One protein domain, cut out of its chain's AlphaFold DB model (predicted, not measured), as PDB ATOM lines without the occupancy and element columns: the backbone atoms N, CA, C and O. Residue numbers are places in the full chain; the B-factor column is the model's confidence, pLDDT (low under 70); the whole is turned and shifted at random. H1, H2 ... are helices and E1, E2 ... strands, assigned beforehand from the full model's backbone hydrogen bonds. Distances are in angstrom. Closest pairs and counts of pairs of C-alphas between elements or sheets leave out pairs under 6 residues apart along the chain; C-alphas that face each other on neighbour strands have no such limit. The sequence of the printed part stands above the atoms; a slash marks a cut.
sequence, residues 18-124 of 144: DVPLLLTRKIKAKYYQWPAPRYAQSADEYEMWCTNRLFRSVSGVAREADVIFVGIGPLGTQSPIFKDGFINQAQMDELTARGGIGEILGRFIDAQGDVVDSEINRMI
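AT A GLANCE: This is residues 18 to 124 of the 144 residues of the protein "Putative SorC-family transcriptional regulator" of Klebsiella pneumoniae subsp. rhinoscleromatis (UniProt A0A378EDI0). Look for an open frame with a small head at one end: the three-stranded sheet E1, E2, E3 has the short helices H4, H5 and H6 round it, while H2 and H3 make a corner and H1 lies off at the far end. The 107 printed residues hold six named helices and three named strands, in the order H1 H2 H3 E1 H4 H5 E2 E3 H6. The sheet runs E1 - E2 - E3, antiparallel, and the class is mostly helix. The whole is only just compact, close to loose, with a radius of gyration of the C-alphas of 15.2 A and spans of 44 by 31 by 25 A.

HOW THE PARTS SIT: Begin at H1, residues 18 to 27, apart from each other named element. H2, residues 43 to 51, and H3, residues 53 to 63, are close but not clearly touching; their closest C-alphas, Trp 49 and Phe 55, are 6.6 A apart, at a steep tilt of 68 degrees, only just short of about perpendicular. Next, E1, residues 72 to 74, is antiparallel to E2, residues 102 to 104, with N 103 and O 73 at 2.8 A. The hairpin of E2 and E3, residues 107 to 109, has N 104 and O 107 at 2.9 A. H4, residues 80 to 83, H5, residues 89 to 97, and H6, residues 119 to 122, only graze the sheet, H5 only just on it with 5 pairs of C-alphas within 10 A. In H1, H2, H3 and H5 every O i to N i+4 pair is within hydrogen-bond range; H4 and H6 are too short for one.

IN THESE COORDINATES: Find C-alpha 18 at (-1.842, 36.548, -27.462); H1 runs 14.5 A from there. H2 spans 12.0 A, H3 15.3 A and H5 12.1 A. H6 ends at C-alpha 122, (-23.558, 47.262, -18.742).

THE WHOLE: The C-alphas farthest apart, of Lys 28 and Ala 97, are 44.8 A apart. The link from H1 to H2, residues 28 to 42, is long. Residues 63 to 68, of which 63 belongs to H3, stand free. The printed part has no cut, and no printed residue is under 70 in pLDDT.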
ATOM      1  N   ASP A  18      -3.199  36.817 -26.984       85.38
ATOM      2  CA  ASP A  18      -1.842  36.548 -27.462       85.38
ATOM      3  C   ASP A  18      -1.354  37.643 -28.414       85.38
ATOM      4  O   ASP A  18      -0.154  37.909 -28.483       85.38
ATOM      5  N   VAL A  19      -2.249  38.320 -29.144       90.50
ATOM      6  CA  VAL A  19      -1.862  39.330 -30.144       90.50
ATOM      7  C   VAL A  19      -1.089  40.496 -29.499       90.50
ATOM      8  O   VAL A  19       0.030  40.785 -29.946       90.50
ATOM      9  N   PRO A  20      -1.578  41.132 -28.413       91.38
ATOM     10  CA  PRO A  20      -0.801  42.118 -27.665       91.38
ATOM     11  C   PRO A  20       0.523  41.588 -27.096       91.38
ATOM     12  O   PRO A  20       1.514  42.329 -27.058       91.38
ATOM     13  N   LEU A  21       0.568  40.325 -26.658       92.06
ATOM     14  CA  LEU A  21       1.780  39.693 -26.130       92.06
ATOM     15  C   LEU A  21       2.828  39.472 -27.234       92.06
ATOM     16  O   LEU A  21       4.014  39.756 -27.052       92.06
ATOM     17  N   LEU A  22       2.406  39.004 -28.408       93.38
ATOM     18  CA  LEU A  22       3.274  38.812 -29.569       93.38
ATOM     19  C   LEU A  22       3.838  40.145 -30.070       93.38
ATOM     20  O   LEU A  22       5.033  40.232 -30.366       93.38
ATOM     21  N   LEU A  23       3.012  41.195 -30.118       92.56
ATOM     22  CA  LEU A  23       3.459  42.539 -30.481       92.56
ATOM     23  C   LEU A  23       4.505  43.060 -29.490       92.56
ATOM     24  O   LEU A  23       5.593  43.464 -29.904       92.56
ATOM     25  N   THR A  24       4.211  43.004 -28.187       93.50
ATOM     26  CA  THR A  24       5.126  43.491 -27.137       93.50
ATOM     27  C   THR A  24       6.461  42.750 -27.139       93.50
ATOM     28  O   THR A  24       7.502  43.395 -27.009       93.50
ATOM     29  N   ARG A  25       6.464  41.434 -27.398       93.56
ATOM     30  CA  ARG A  25       7.695  40.649 -27.605       93.56
ATOM     31  C   ARG A  25       8.538  41.169 -28.769       93.56
ATOM     32  O   ARG A  25       9.750  41.302 -28.614       93.56
ATOM     33  N   LYS A  26       7.927  41.487 -29.917       95.44
ATOM     34  CA  LYS A  26       8.657  41.983 -31.099       95.44
ATOM     35  C   LYS A  26       9.328  43.335 -30.859       95.44
ATOM     36  O   LYS A  26      10.449  43.536 -31.314       95.44
ATOM     37  N   ILE A  27       8.672  44.230 -30.122       94.50
ATOM     38  CA  ILE A  27       9.202  45.571 -29.817       94.50
ATOM     39  C   ILE A  27       9.977  45.635 -28.490       94.50
ATOM     40  O   ILE A  27      10.427  46.708 -28.102       94.50
ATOM     41  N   LYS A  28      10.138  44.501 -27.788       94.56
ATOM     42  CA  LYS A  28      10.787  44.397 -26.466       94.56
ATOM     43  C   LYS A  28      10.200  45.359 -25.417       94.56
ATOM     44  O   LYS A  28      10.924  45.888 -24.577       94.56
ATOM     45  N   ALA A  29       8.888  45.582 -25.466       93.69
ATOM     46  CA  ALA A  29       8.175  46.443 -24.527       93.69
ATOM     47  C   ALA A  29       7.631  45.661 -23.324       93.69
ATOM     48  O   ALA A  29       7.508  44.434 -23.352       93.69
ATOM     49  N   LYS A  30       7.251  46.389 -22.269       93.31
ATOM     50  CA  LYS A  30       6.487  45.821 -21.152       93.31
ATOM     51  C   LYS A  30       5.097  45.402 -21.632       93.31
ATOM     52  O   LYS A  30       4.455  46.114 -22.406       93.31
ATOM     53  N   TYR A  31       4.631  44.260 -21.142       93.62
ATOM     54  CA  TYR A  31       3.294  43.752 -21.419       93.62
ATOM     55  C   TYR A  31       2.388  43.938 -20.199       93.62
ATOM     56  O   TYR A  31       2.774  43.616 -19.077       93.62
ATOM     57  N   TYR A  32       1.188  44.459 -20.447       94.00
ATOM     58  CA  TYR A  32       0.126  44.622 -19.461       94.00
ATOM     59  C   TYR A  32      -1.087  43.838 -19.964       94.00
ATOM     60  O   TYR A  32      -1.562  44.097 -21.077       94.00
ATOM     61  N   GLN A  33      -1.539  42.875 -19.162       92.69
ATOM     62  CA  GLN A  33      -2.752  42.093 -19.399       92.69
ATOM     63  C   GLN A  33      -3.961  42.830 -18.816       92.69
ATOM     64  O   GLN A  33      -3.829  43.512 -17.798       92.69
ATOM     65  N   TRP A  34      -5.132  42.665 -19.433       94.94
ATOM     66  CA  TRP A  34      -6.386  43.179 -18.898       94.94
ATOM     67  C   TRP A  34      -6.839  42.336 -17.689       94.94
ATOM     68  O   TRP A  34      -7.051  41.133 -17.849       94.94
ATOM     69  N   PRO A  35      -6.961  42.905 -16.474       93.19
ATOM     70  CA  PRO A  35      -7.116  42.123 -15.246       93.19
ATOM     71  C   PRO A  35      -8.592  41.926 -14.852       93.19
ATOM     72  O   PRO A  35      -8.953  42.158 -13.700       93.19
ATOM     73  N   ALA A  36      -9.448  41.556 -15.803       93.88
ATOM     74  CA  ALA A  36     -10.875  41.303 -15.583       93.88
ATOM     75  C   ALA A  36     -11.423  40.333 -16.650       93.88
ATOM     76  O   ALA A  36     -10.843  40.260 -17.736       93.88
ATOM     77  N   PRO A  37     -12.518  39.592 -16.389       93.12
ATOM     78  CA  PRO A  37     -13.214  38.823 -17.425       93.12
ATOM     79  C   PRO A  37     -13.808  39.765 -18.471       93.12
ATOM     80  O   PRO A  37     -14.071  40.922 -18.158       93.12
ATOM     81  N   ARG A  38     -14.072  39.300 -19.699       94.69
ATOM     82  CA  ARG A  38     -14.665  40.174 -20.729       94.69
ATOM     83  C   ARG A  38     -15.971  40.818 -20.247       94.69
ATOM     84  O   ARG A  38     -16.102  42.039 -20.301       94.69
ATOM     85  N   TYR A  39     -16.886  39.992 -19.749       96.00
ATOM     86  CA  TYR A  39     -18.153  40.409 -19.160       96.00
ATOM     87  C   TYR A  39     -18.222  39.912 -17.719       96.00
ATOM     88  O   TYR A  39     -17.997  38.728 -17.462       96.00
ATOM     89  N   ALA A  40     -18.539  40.813 -16.794       95.31
ATOM     90  CA  ALA A  40     -18.933  40.433 -15.445       95.31
ATOM     91  C   ALA A  40     -20.273  39.676 -15.477       95.31
ATOM     92  O   ALA A  40     -21.083  39.867 -16.384       95.31
ATOM     93  N   GLN A  41     -20.514  38.816 -14.493       93.38
ATOM     94  CA  GLN A  41     -21.752  38.040 -14.376       93.38
ATOM     95  C   GLN A  41     -22.823  38.756 -13.541       93.38
ATOM     96  O   GLN A  41     -23.973  38.325 -13.507       93.38
ATOM     97  N   SER A  42     -22.463  39.843 -12.853       95.25
ATOM     98  CA  SER A  42     -23.389  40.670 -12.079       95.25
ATOM     99  C   SER A  42     -22.882  42.105 -11.933       95.25
ATOM    100  O   SER A  42     -21.700  42.389 -12.143       95.25
ATOM    101  N   ALA A  43     -23.772  43.011 -11.522       95.56
ATOM    102  CA  ALA A  43     -23.412  44.395 -11.218       95.56
ATOM    103  C   ALA A  43     -22.393  44.494 -10.065       95.56
ATOM    104  O   ALA A  43     -21.444  45.270 -10.159       95.56
ATOM    105  N   ASP A  44     -22.540  43.664  -9.027       96.94
ATOM    106  CA  ASP A  44     -21.600  43.614  -7.900       96.94
ATOM    107  C   ASP A  44     -20.212  43.145  -8.358       96.94
ATOM    108  O   ASP A  44     -19.188  43.696  -7.952       96.94
ATOM    109  N   GLU A  45     -20.158  42.144  -9.243       95.31
ATOM    110  CA  GLU A  45     -18.898  41.668  -9.809       95.31
ATOM    111  C   GLU A  45     -18.267  42.727 -10.724       95.31
ATOM    112  O   GLU A  45     -17.058  42.967 -10.670       95.31
ATOM    113  N   TYR A  46     -19.084  43.402 -11.534       95.81
ATOM    114  CA  TYR A  46     -18.644  44.510 -12.371       95.81
ATOM    115  C   TYR A  46     -18.001  45.622 -11.535       95.81
ATOM    116  O   TYR A  46     -16.886  46.063 -11.834       95.81
ATOM    117  N   GLU A  47     -18.670  46.044 -10.460       96.19
ATOM    118  CA  GLU A  47     -18.162  47.059  -9.542       96.19
ATOM    119  C   GLU A  47     -16.875  46.590  -8.857       96.19
ATOM    120  O   GLU A  47     -15.889  47.332  -8.810       96.19
ATOM    121  N   MET A  48     -16.831  45.340  -8.391       96.31
ATOM    122  CA  MET A  48     -15.637  44.745  -7.792       96.31
ATOM    123  C   MET A  48     -14.430  44.810  -8.742       96.31
ATOM    124  O   MET A  48     -13.347  45.239  -8.330       96.31
ATOM    125  N   TRP A  49     -14.593  44.417 -10.009       94.81
ATOM    126  CA  TRP A  49     -13.510  44.479 -10.995       94.81
ATOM    127  C   TRP A  49     -13.100  45.918 -11.296       94.81
ATOM    128  O   TRP A  49     -11.915  46.243 -11.212       94.81
ATOM    129  N   CYS A  50     -14.056  46.806 -11.575       91.88
ATOM    130  CA  CYS A  50     -13.770  48.184 -11.980       91.88
ATOM    131  C   CYS A  50     -13.163  49.034 -10.849       91.88
ATOM    132  O   CYS A  50     -12.422  49.995 -11.089       91.88
ATOM    133  N   THR A  51     -13.437  48.680  -9.594       92.81
ATOM    134  CA  THR A  51     -12.856  49.343  -8.421       92.81
ATOM    135  C   THR A  51     -11.528  48.731  -7.971       92.81
ATOM    136  O   THR A  51     -10.798  49.363  -7.200       92.81
ATOM    137  N   ASN A  52     -11.159  47.556  -8.493       95.62
ATOM    138  CA  ASN A  52      -9.917  46.874  -8.153       95.62
ATOM    139  C   ASN A  52      -8.680  47.729  -8.490       95.62
ATOM    140  O   ASN A  52      -8.570  48.330  -9.563       95.62
ATOM    141  N   ARG A  53      -7.689  47.733  -7.588       96.56
ATOM    142  CA  ARG A  53      -6.430  48.478  -7.756       96.56
ATOM    143  C   ARG A  53      -5.718  48.145  -9.072       96.56
ATOM    144  O   ARG A  53      -5.239  49.060  -9.733       96.56
ATOM    145  N   LEU A  54      -5.623  46.864  -9.440       95.25
ATOM    146  CA  LEU A  54      -4.939  46.441 -10.667       95.25
ATOM    147  C   LEU A  54      -5.694  46.887 -11.914       95.25
ATOM    148  O   LEU A  54      -5.057  47.387 -12.838       95.25
ATOM    149  N   PHE A  55      -7.023  46.773 -11.912       95.19
ATOM    150  CA  PHE A  55      -7.863  47.269 -13.000       95.19
ATOM    151  C   PHE A  55      -7.629  48.761 -13.228       95.19
ATOM    152  O   PHE A  55      -7.254  49.167 -14.324       95.19
ATOM    153  N   ARG A  56      -7.711  49.574 -12.169       94.44
ATOM    154  CA  ARG A  56      -7.440  51.019 -12.251       94.44
ATOM    155  C   ARG A  56      -6.022  51.331 -12.728       94.44
ATOM    156  O   ARG A  56      -5.846  52.228 -13.546       94.44
ATOM    157  N   SER A  57      -5.012  50.601 -12.246       94.94
ATOM    158  CA  SER A  57      -3.628  50.796 -12.695       94.94
ATOM    159  C   SER A  57      -3.456  50.488 -14.184       94.94
ATOM    160  O   SER A  57      -2.858  51.299 -14.883       94.94
ATOM    161  N   VAL A  58      -3.981  49.362 -14.681       94.62
ATOM    162  CA  VAL A  58      -3.859  48.979 -16.102       94.62
ATOM    163  C   VAL A  58      -4.656  49.928 -17.000       94.62
ATOM    164  O   VAL A  58      -4.114  50.404 -17.997       94.62
ATOM    165  N   SER A  59      -5.884  50.286 -16.614       93.56
ATOM    166  CA  SER A  59      -6.690  51.306 -17.301       93.56
ATOM    167  C   SER A  59      -5.988  52.667 -17.349       93.56
ATOM    168  O   SER A  59      -6.080  53.376 -18.348       93.56
ATOM    169  N   GLY A  60      -5.231  53.016 -16.304       93.50
ATOM    170  CA  GLY A  60      -4.390  54.211 -16.275       93.50
ATOM    171  C   GLY A  60      -3.308  54.208 -17.356       93.50
ATOM    172  O   GLY A  60      -3.138  55.222 -18.023       93.50
ATOM    173  N   VAL A  61      -2.641  53.071 -17.585       93.38
ATOM    174  CA  VAL A  61      -1.655  52.947 -18.676       93.38
ATOM    175  C   VAL A  61      -2.343  53.022 -20.042       93.38
ATOM    176  O   VAL A  61      -1.808  53.642 -20.954       93.38
ATOM    177  N   ALA A  62      -3.528  52.415 -20.200       92.56
ATOM    178  CA  ALA A  62      -4.294  52.479 -21.450       92.56
ATOM    179  C   ALA A  62      -4.679  53.918 -21.822       92.56
ATOM    180  O   ALA A  62      -4.597  54.297 -22.986       92.56
ATOM    181  N   ARG A  63      -5.035  54.728 -20.820       91.06
ATOM    182  CA  ARG A  63      -5.356  56.151 -20.978       91.06
ATOM    183  C   ARG A  63      -4.168  57.000 -21.435       91.06
ATOM    184  O   ARG A  63      -4.369  58.025 -22.070       91.06
ATOM    185  N   GLU A  64      -2.946  56.587 -21.117       90.69
ATOM    186  CA  GLU A  64      -1.711  57.272 -21.524       90.69
ATOM    187  C   GLU A  64      -1.172  56.766 -22.874       90.69
ATOM    188  O   GLU A  64      -0.067  57.126 -23.270       90.69
ATOM    189  N   ALA A  65      -1.912  55.905 -23.583       89.31
ATOM    190  CA  ALA A  65      -1.459  55.357 -24.853       89.31
ATOM    191  C   ALA A  65      -1.505  56.401 -25.980       89.31
ATOM    192  O   ALA A  65      -2.570  56.920 -26.313       89.31
ATOM    193  N   ASP A  66      -0.369  56.613 -26.648       88.69
ATOM    194  CA  ASP A  66      -0.290  57.464 -27.847       88.69
ATOM    195  C   ASP A  66      -1.050  56.853 -29.040       88.69
ATOM    196  O   ASP A  66      -1.585  57.558 -29.894       88.69
ATOM    197  N   VAL A  67      -1.100  55.515 -29.115       88.88
ATOM    198  CA  VAL A  67      -1.729  54.765 -30.212       88.88
ATOM    199  C   VAL A  67      -2.515  53.578 -29.665       88.88
ATOM    200  O   VAL A  67      -1.997  52.768 -28.892       88.88
ATOM    201  N   ILE A  68      -3.752  53.428 -30.142       90.62
ATOM    202  CA  ILE A  68      -4.637  52.304 -29.836       90.62
ATOM    203  C   ILE A  68      -5.000  51.572 -31.134       90.62
ATOM    204  O   ILE A  68      -5.472  52.175 -32.095       90.62
ATOM    205  N   PHE A  69      -4.809  50.251 -31.147       90.94
ATOM    206  CA  PHE A  69      -5.250  49.373 -32.232       90.94
ATOM    207  C   PHE A  69      -6.514  48.633 -31.795       90.94
ATOM    208  O   PHE A  69      -6.488  47.901 -30.806       90.94
ATOM    209  N   VAL A  70      -7.605  48.803 -32.541       91.12
ATOM    210  CA  VAL A  70      -8.875  48.099 -32.318       91.12
ATOM    211  C   VAL A  70      -9.363  47.465 -33.613       91.12
ATOM    212  O   VAL A  70      -9.169  48.015 -34.695       91.12
ATOM    213  N   GLY A  71      -9.985  46.295 -33.487       90.00
ATOM    214  CA  GLY A  71     -10.790  45.693 -34.544       90.00
ATOM    215  C   GLY A  71     -12.268  46.019 -34.344       90.00
ATOM    216  O   GLY A  71     -12.685  46.337 -33.230       90.00
ATOM    217  N   ILE A  72     -13.040  45.913 -35.424       92.50
ATOM    218  CA  ILE A  72     -14.502  45.981 -35.398       92.50
ATOM    219  C   ILE A  72     -15.023  44.616 -35.841       92.50
ATOM    220  O   ILE A  72     -14.697  44.155 -36.938       92.50
ATOM    221  N   GLY A  73     -15.785  43.961 -34.973       93.69
ATOM    222  CA  GLY A  73     -16.408  42.671 -35.249       93.69
ATOM    223  C   GLY A  73     -17.868  42.839 -35.677       93.69
ATOM    224  O   GLY A  73     -18.553  43.699 -35.129       93.69
ATOM    225  N   PRO A  74     -18.387  42.045 -36.631       96.38
ATOM    226  CA  PRO A  74     -19.815  42.040 -36.936       96.38
ATOM    227  C   PRO A  74     -20.609  41.315 -35.841       96.38
ATOM    228  O   PRO A  74     -20.119  40.349 -35.251       96.38
ATOM    229  N   LEU A  75     -21.863  41.718 -35.630       96.88
ATOM    230  CA  LEU A  75     -22.819  40.958 -34.830       96.88
ATOM    231  C   LEU A  75     -23.497  39.907 -35.720       96.88
ATOM    232  O   LEU A  75     -24.012  40.216 -36.792       96.88
ATOM    233  N   GLY A  76     -23.484  38.646 -35.291       95.00
ATOM    234  CA  GLY A  76     -24.183  37.568 -35.992       95.00
ATOM    235  C   GLY A  76     -23.705  36.175 -35.597       95.00
ATOM    236  O   GLY A  76     -22.670  36.010 -34.954       95.00
ATOM    237  N   THR A  77     -24.423  35.140 -36.025       93.69
ATOM    238  CA  THR A  77     -24.155  33.735 -35.646       93.69
ATOM    239  C   THR A  77     -22.821  33.191 -36.164       93.69
ATOM    240  O   THR A  77     -22.316  32.181 -35.678       93.69
ATOM    241  N   GLN A  78     -22.223  33.853 -37.159       94.75
ATOM    242  CA  GLN A  78     -20.895  33.507 -37.669       94.75
ATOM    243  C   GLN A  78     -19.757  34.285 -36.998       94.75
ATOM    244  O   GLN A  78     -18.595  33.960 -37.251       94.75
ATOM    245  N   SER A  79     -20.079  35.273 -36.156       94.56
ATOM    246  CA  SER A  79     -19.095  36.102 -35.463       94.56
ATOM    247  C   SER A  79     -18.304  35.291 -34.424       94.56
ATOM    248  O   SER A  79     -18.864  34.387 -33.794       94.56
ATOM    249  N   PRO A  80     -17.016  35.615 -34.200       92.25
ATOM    250  CA  PRO A  80     -16.228  34.984 -33.143       92.25
ATOM    251  C   PRO A  80     -16.851  35.162 -31.757       92.25
ATOM    252  O   PRO A  80     -16.867  34.225 -30.972       92.25
ATOM    253  N   ILE A  81     -17.436  36.333 -31.469       93.62
ATOM    254  CA  ILE A  81     -18.007  36.620 -30.146       93.62
ATOM    255  C   ILE A  81     -19.170  35.680 -29.787       93.62
ATOM    256  O   ILE A  81     -19.342  35.329 -28.622       93.62
ATOM    257  N   PHE A  82     -19.917  35.212 -30.789       95.38
ATOM    258  CA  PHE A  82     -20.954  34.199 -30.614       95.38
ATOM    259  C   PHE A  82     -20.386  32.777 -30.584       95.38
ATOM    260  O   PHE A  82     -20.689  32.007 -29.678       95.38
ATOM    261  N   LYS A  83     -19.539  32.420 -31.559       93.81
ATOM    262  CA  LYS A  83     -18.984  31.059 -31.685       93.81
ATOM    263  C   LYS A  83     -18.108  30.646 -30.505       93.81
ATOM    264  O   LYS A  83     -18.129  29.481 -30.127       93.81
ATOM    265  N   ASP A  84     -17.382  31.598 -29.930       91.69
ATOM    266  CA  ASP A  84     -16.500  31.375 -28.783       91.69
ATOM    267  C   ASP A  84     -17.267  31.443 -27.442       91.69
ATOM    268  O   ASP A  84     -16.670  31.338 -26.369       91.69
ATOM    269  N   GLY A  85     -18.593  31.628 -27.483       92.19
ATOM    270  CA  GLY A  85     -19.460  31.566 -26.306       92.19
ATOM    271  C   GLY A  85     -19.362  32.771 -25.371       92.19
ATOM    272  O   GLY A  85     -19.697  32.654 -24.196       92.19
ATOM    273  N   PHE A  86     -18.914  33.937 -25.851       93.94
ATOM    274  CA  PHE A  86     -18.952  35.155 -25.033       93.94
ATOM    275  C   PHE A  86     -20.365  35.713 -24.883       93.94
ATOM    276  O   PHE A  86     -20.651  36.364 -23.881       93.94
ATOM    277  N   ILE A  87     -21.221  35.471 -25.879       95.38
ATOM    278  CA  ILE A  87     -22.653  35.752 -25.818       95.38
ATOM    279  C   ILE A  87     -23.450  34.517 -26.223       95.38
ATOM    280  O   ILE A  87     -23.019  33.739 -27.074       95.38
ATOM    281  N   ASN A  88     -24.629  34.352 -25.634       95.12
ATOM    282  CA  ASN A  88     -25.563  33.285 -25.983       95.12
ATOM    283  C   ASN A  88     -26.612  33.754 -27.014       95.12
ATOM    284  O   ASN A  88     -26.649  34.921 -27.410       95.12
ATOM    285  N   GLN A  89     -27.483  32.840 -27.459       96.94
ATOM    286  CA  GLN A  89     -28.521  33.146 -28.452       96.94
ATOM    287  C   GLN A  89     -29.510  34.216 -27.972       96.94
ATOM    288  O   GLN A  89     -29.842  35.108 -28.741       96.94
ATOM    289  N   ALA A  90     -29.930  34.183 -26.705       96.81
ATOM    290  CA  ALA A  90     -30.866  35.173 -26.176       96.81
ATOM    291  C   ALA A  90     -30.259  36.588 -26.181       96.81
ATOM    292  O   ALA A  90     -30.925  37.546 -26.564       96.81
ATOM    293  N   GLN A  91     -28.977  36.709 -25.827       97.19
ATOM    294  CA  GLN A  91     -28.238  37.972 -25.892       97.19
ATOM    295  C   GLN A  91     -28.040  38.438 -27.341       97.19
ATOM    296  O   GLN A  91     -28.207  39.620 -27.627       97.19
ATOM    297  N   MET A  92     -27.727  37.526 -28.268       97.69
ATOM    298  CA  MET A  92     -27.648  37.828 -29.704       97.69
ATOM    299  C   MET A  92     -28.975  38.390 -30.233       97.69
ATOM    300  O   MET A  92     -28.981  39.404 -30.935       97.69
ATOM    301  N   ASP A  93     -30.090  37.751 -29.878       97.38
ATOM    302  CA  ASP A  93     -31.427  38.155 -30.307       97.38
ATOM    303  C   ASP A  93     -31.811  39.516 -29.712       97.38
ATOM    304  O   ASP A  93     -32.306  40.378 -30.437       97.38
ATOM    305  N   GLU A  94     -31.519  39.753 -28.426       97.69
ATOM    306  CA  GLU A  94     -31.737  41.053 -27.779       97.69
ATOM    307  C   GLU A  94     -30.949  42.167 -28.480       97.69
ATOM    308  O   GLU A  94     -31.513  43.199 -28.848       97.69
ATOM    309  N   LEU A  95     -29.646  41.961 -28.687       98.25
ATOM    310  CA  LEU A  95     -28.771  42.938 -29.333       98.25
ATOM    311  C   LEU A  95     -29.237  43.247 -30.757       98.25
ATOM    312  O   LEU A  95     -29.293  44.414 -31.143       98.25
ATOM    313  N   THR A  96     -29.629  42.218 -31.512       97.31
ATOM    314  CA  THR A  96     -30.155  42.367 -32.875       97.31
ATOM    315  C   THR A  96     -31.476  43.136 -32.876       97.31
ATOM    316  O   THR A  96     -31.644  44.070 -33.659       97.31
ATOM    317  N   ALA A  97     -32.406  42.804 -31.973       97.81
ATOM    318  CA  ALA A  97     -33.698  43.483 -31.857       97.81
ATOM    319  C   ALA A  97     -33.559  44.968 -31.484       97.81
ATOM    320  O   ALA A  97     -34.402  45.783 -31.856       97.81
ATOM    321  N   ARG A  98     -32.479  45.327 -30.782       97.94
ATOM    322  CA  ARG A  98     -32.135  46.707 -30.421       97.94
ATOM    323  C   ARG A  98     -31.290  47.435 -31.476       97.94
ATOM    324  O   ARG A  98     -30.868  48.558 -31.228       97.94
ATOM    325  N   GLY A  99     -31.055  46.829 -32.642       97.81
ATOM    326  CA  GLY A  99     -30.347  47.460 -33.762       97.81
ATOM    327  C   GLY A  99     -28.823  47.317 -33.734       97.81
ATOM    328  O   GLY A  99     -28.142  48.001 -34.493       97.81
ATOM    329  N   GLY A 100     -28.277  46.435 -32.893       97.94
ATOM    330  CA  GLY A 100     -26.850  46.132 -32.877       97.94
ATOM    331  C   GLY A 100     -26.380  45.524 -34.198       97.94
ATOM    332  O   GLY A 100     -27.013  44.615 -34.733       97.94
ATOM    333  N   ILE A 101     -25.253  46.012 -34.716       97.62
ATOM    334  CA  ILE A 101     -24.664  45.533 -35.979       97.62
ATOM    335  C   ILE A 101     -23.238  45.004 -35.817       97.62
ATOM    336  O   ILE A 101     -22.727  44.304 -36.695       97.62
ATOM    337  N   GLY A 102     -22.582  45.327 -34.706       97.00
ATOM    338  CA  GLY A 102     -21.185  44.989 -34.491       97.00
ATOM    339  C   GLY A 102     -20.715  45.274 -33.078       97.00
ATOM    340  O   GLY A 102     -21.501  45.653 -32.213       97.00
ATOM    341  N   GLU A 103     -19.422  45.075 -32.850       96.75
ATOM    342  CA  GLU A 103     -18.768  45.339 -31.578       96.75
ATOM    343  C   GLU A 103     -17.367  45.926 -31.738       96.75
ATOM    344  O   GLU A 103     -16.663  45.655 -32.714       96.75
ATOM    345  N   ILE A 104     -16.974  46.733 -30.754       95.31
ATOM    346  CA  ILE A 104     -15.619  47.257 -30.587       95.31
ATOM    347  C   ILE A 104     -15.209  47.000 -29.142       95.31
ATOM    348  O   ILE A 104     -15.852  47.492 -28.213       95.31
ATOM    349  N   LEU A 105     -14.125  46.246 -28.939       95.12
ATOM    350  CA  LEU A 105     -13.676  45.841 -27.601       95.12
ATOM    351  C   LEU A 105     -14.825  45.222 -26.782       95.12
ATOM    352  O   LEU A 105     -15.027  45.569 -25.619       95.12
ATOM    353  N   GLY A 106     -15.611  44.335 -27.391       95.31
ATOM    354  CA  GLY A 106     -16.739  43.647 -26.768       95.31
ATOM    355  C   GLY A 106     -17.958  44.528 -26.486       95.31
ATOM    356  O   GLY A 106     -18.956  44.010 -25.989       95.31
ATOM    357  N   ARG A 107     -17.917  45.834 -26.781       96.69
ATOM    358  CA  ARG A 107     -19.100  46.701 -26.690       96.69
ATOM    359  C   ARG A 107     -19.877  46.651 -27.977       96.69
ATOM    360  O   ARG A 107     -19.335  47.006 -29.019       96.69
ATOM    361  N   PHE A 108     -21.142  46.279 -27.882       97.81
ATOM    362  CA  PHE A 108     -22.030  46.227 -29.032       97.81
ATOM    363  C   PHE A 108     -22.509  47.620 -29.422       97.81
ATOM    364  O   PHE A 108     -22.940  48.390 -28.558       97.81
ATOM    365  N   ILE A 109     -22.446  47.907 -30.719       97.25
ATOM    366  CA  ILE A 109     -22.781  49.197 -31.322       97.25
ATOM    367  C   ILE A 109     -23.832  49.049 -32.424       97.25
ATOM    368  O   ILE A 109     -23.940  47.993 -33.059       97.25
ATOM    369  N   ASP A 110     -24.594  50.113 -32.647       96.94
ATOM    370  CA  ASP A 110     -25.530  50.242 -33.763       96.94
ATOM    371  C   ASP A 110     -24.869  50.855 -35.016       96.94
ATOM    372  O   ASP A 110     -23.656  51.070 -35.079       96.94
ATOM    373  N   ALA A 111     -25.675  51.109 -36.051       95.69
ATOM    374  CA  ALA A 111     -25.213  51.668 -37.324       95.69
ATOM    375  C   ALA A 111     -24.725  53.122 -37.235       95.69
ATOM    376  O   ALA A 111     -24.064  53.600 -38.158       95.69
ATOM    377  N   GLN A 112     -25.045  53.822 -36.150       93.44
ATOM    378  CA  GLN A 112     -24.589  55.175 -35.860       93.44
ATOM    379  C   GLN A 112     -23.284  55.160 -35.047       93.44
ATOM    380  O   GLN A 112     -22.625  56.191 -34.919       93.44
ATOM    381  N   GLY A 113     -22.866  53.982 -34.568       89.75
ATOM    382  CA  GLY A 113     -21.715  53.805 -33.689       89.75
ATOM    383  C   GLY A 113     -22.046  54.046 -32.215       89.75
ATOM    384  O   GLY A 113     -21.133  54.049 -31.384       89.75
ATOM    385  N   ASP A 114     -23.325  54.227 -31.883       93.75
ATOM    386  CA  ASP A 114     -23.783  54.378 -30.512       93.75
ATOM    387  C   ASP A 114     -23.831  53.010 -29.828       93.75
ATOM    388  O   ASP A 114     -24.052  51.972 -30.454       93.75
ATOM    389  N   VAL A 115     -23.579  52.985 -28.515       95.44
ATOM    390  CA  VAL A 115     -23.646  51.730 -27.761       95.44
ATOM    391  C   VAL A 115     -25.093  51.335 -27.546       95.44
ATOM    392  O   VAL A 115     -25.883  52.095 -26.989       95.44
ATOM    393  N   VAL A 116     -25.398  50.099 -27.931       97.50
ATOM    394  CA  VAL A 116     -26.714  49.494 -27.747       97.50
ATOM    395  C   VAL A 116     -27.027  49.410 -26.252       97.50
ATOM    396  O   VAL A 116     -26.244  48.841 -25.487       97.50
ATOM    397  N   ASP A 117     -28.170  49.939 -25.819       96.56
ATOM    398  CA  ASP A 117     -28.617  49.806 -24.427       96.56
ATOM    399  C   ASP A 117     -29.055  48.362 -24.146       96.56
ATOM    400  O   ASP A 117     -30.173  47.974 -24.476       96.56
ATOM    401  N   SER A 118     -28.169  47.559 -23.562       96.25
ATOM    402  CA  SER A 118     -28.404  46.153 -23.219       96.25
ATOM    403  C   SER A 118     -27.741  45.797 -21.892       96.25
ATOM    404  O   SER A 118     -26.804  46.465 -21.446       96.25
ATOM    405  N   GLU A 119     -28.207  44.723 -21.255       94.94
ATOM    406  CA  GLU A 119     -27.624  44.248 -19.996       94.94
ATOM    407  C   GLU A 119     -26.144  43.881 -20.163       94.94
ATOM    408  O   GLU A 119     -25.300  44.316 -19.380       94.94
ATOM    409  N   ILE A 120     -25.796  43.170 -21.238       96.00
ATOM    410  CA  ILE A 120     -24.417  42.730 -21.469       96.00
ATOM    411  C   ILE A 120     -23.436  43.892 -21.680       96.00
ATOM    412  O   ILE A 120     -22.301  43.837 -21.205       96.00
ATOM    413  N   ASN A 121     -23.876  44.989 -22.306       96.50
ATOM    414  CA  ASN A 121     -23.062  46.199 -22.429       96.50
ATOM    415  C   ASN A 121     -22.879  46.930 -21.092       96.50
ATOM    416  O   ASN A 121     -21.905  47.660 -20.941       96.50
ATOM    417  N   ARG A 122     -23.762  46.736 -20.104       95.69
ATOM    418  CA  ARG A 122     -23.558  47.262 -18.742       95.69
ATOM    419  C   ARG A 122     -22.527  46.442 -17.965       95.69
ATOM    420  O   ARG A 122     -21.919  46.970 -17.042       95.69
ATOM    421  N   MET A 123     -22.310  45.183 -18.352       96.44
ATOM    422  CA  MET A 123     -21.386  44.250 -17.698       96.44
ATOM    423  C   MET A 123     -19.989  44.184 -18.347       96.44
ATOM    424  O   MET A 123     -19.119  43.453 -17.872       96.44
ATOM    425  N   ILE A 124     -19.746  44.914 -19.440       96.38
ATOM    426  CA  ILE A 124     -18.470  44.894 -20.175       96.38
ATOM    427  C   ILE A 124     -17.335  45.553 -19.382       96.38
ATOM    428  O   ILE A 124     -17.370  46.749 -19.102       96.38
TER     429      ILE A 124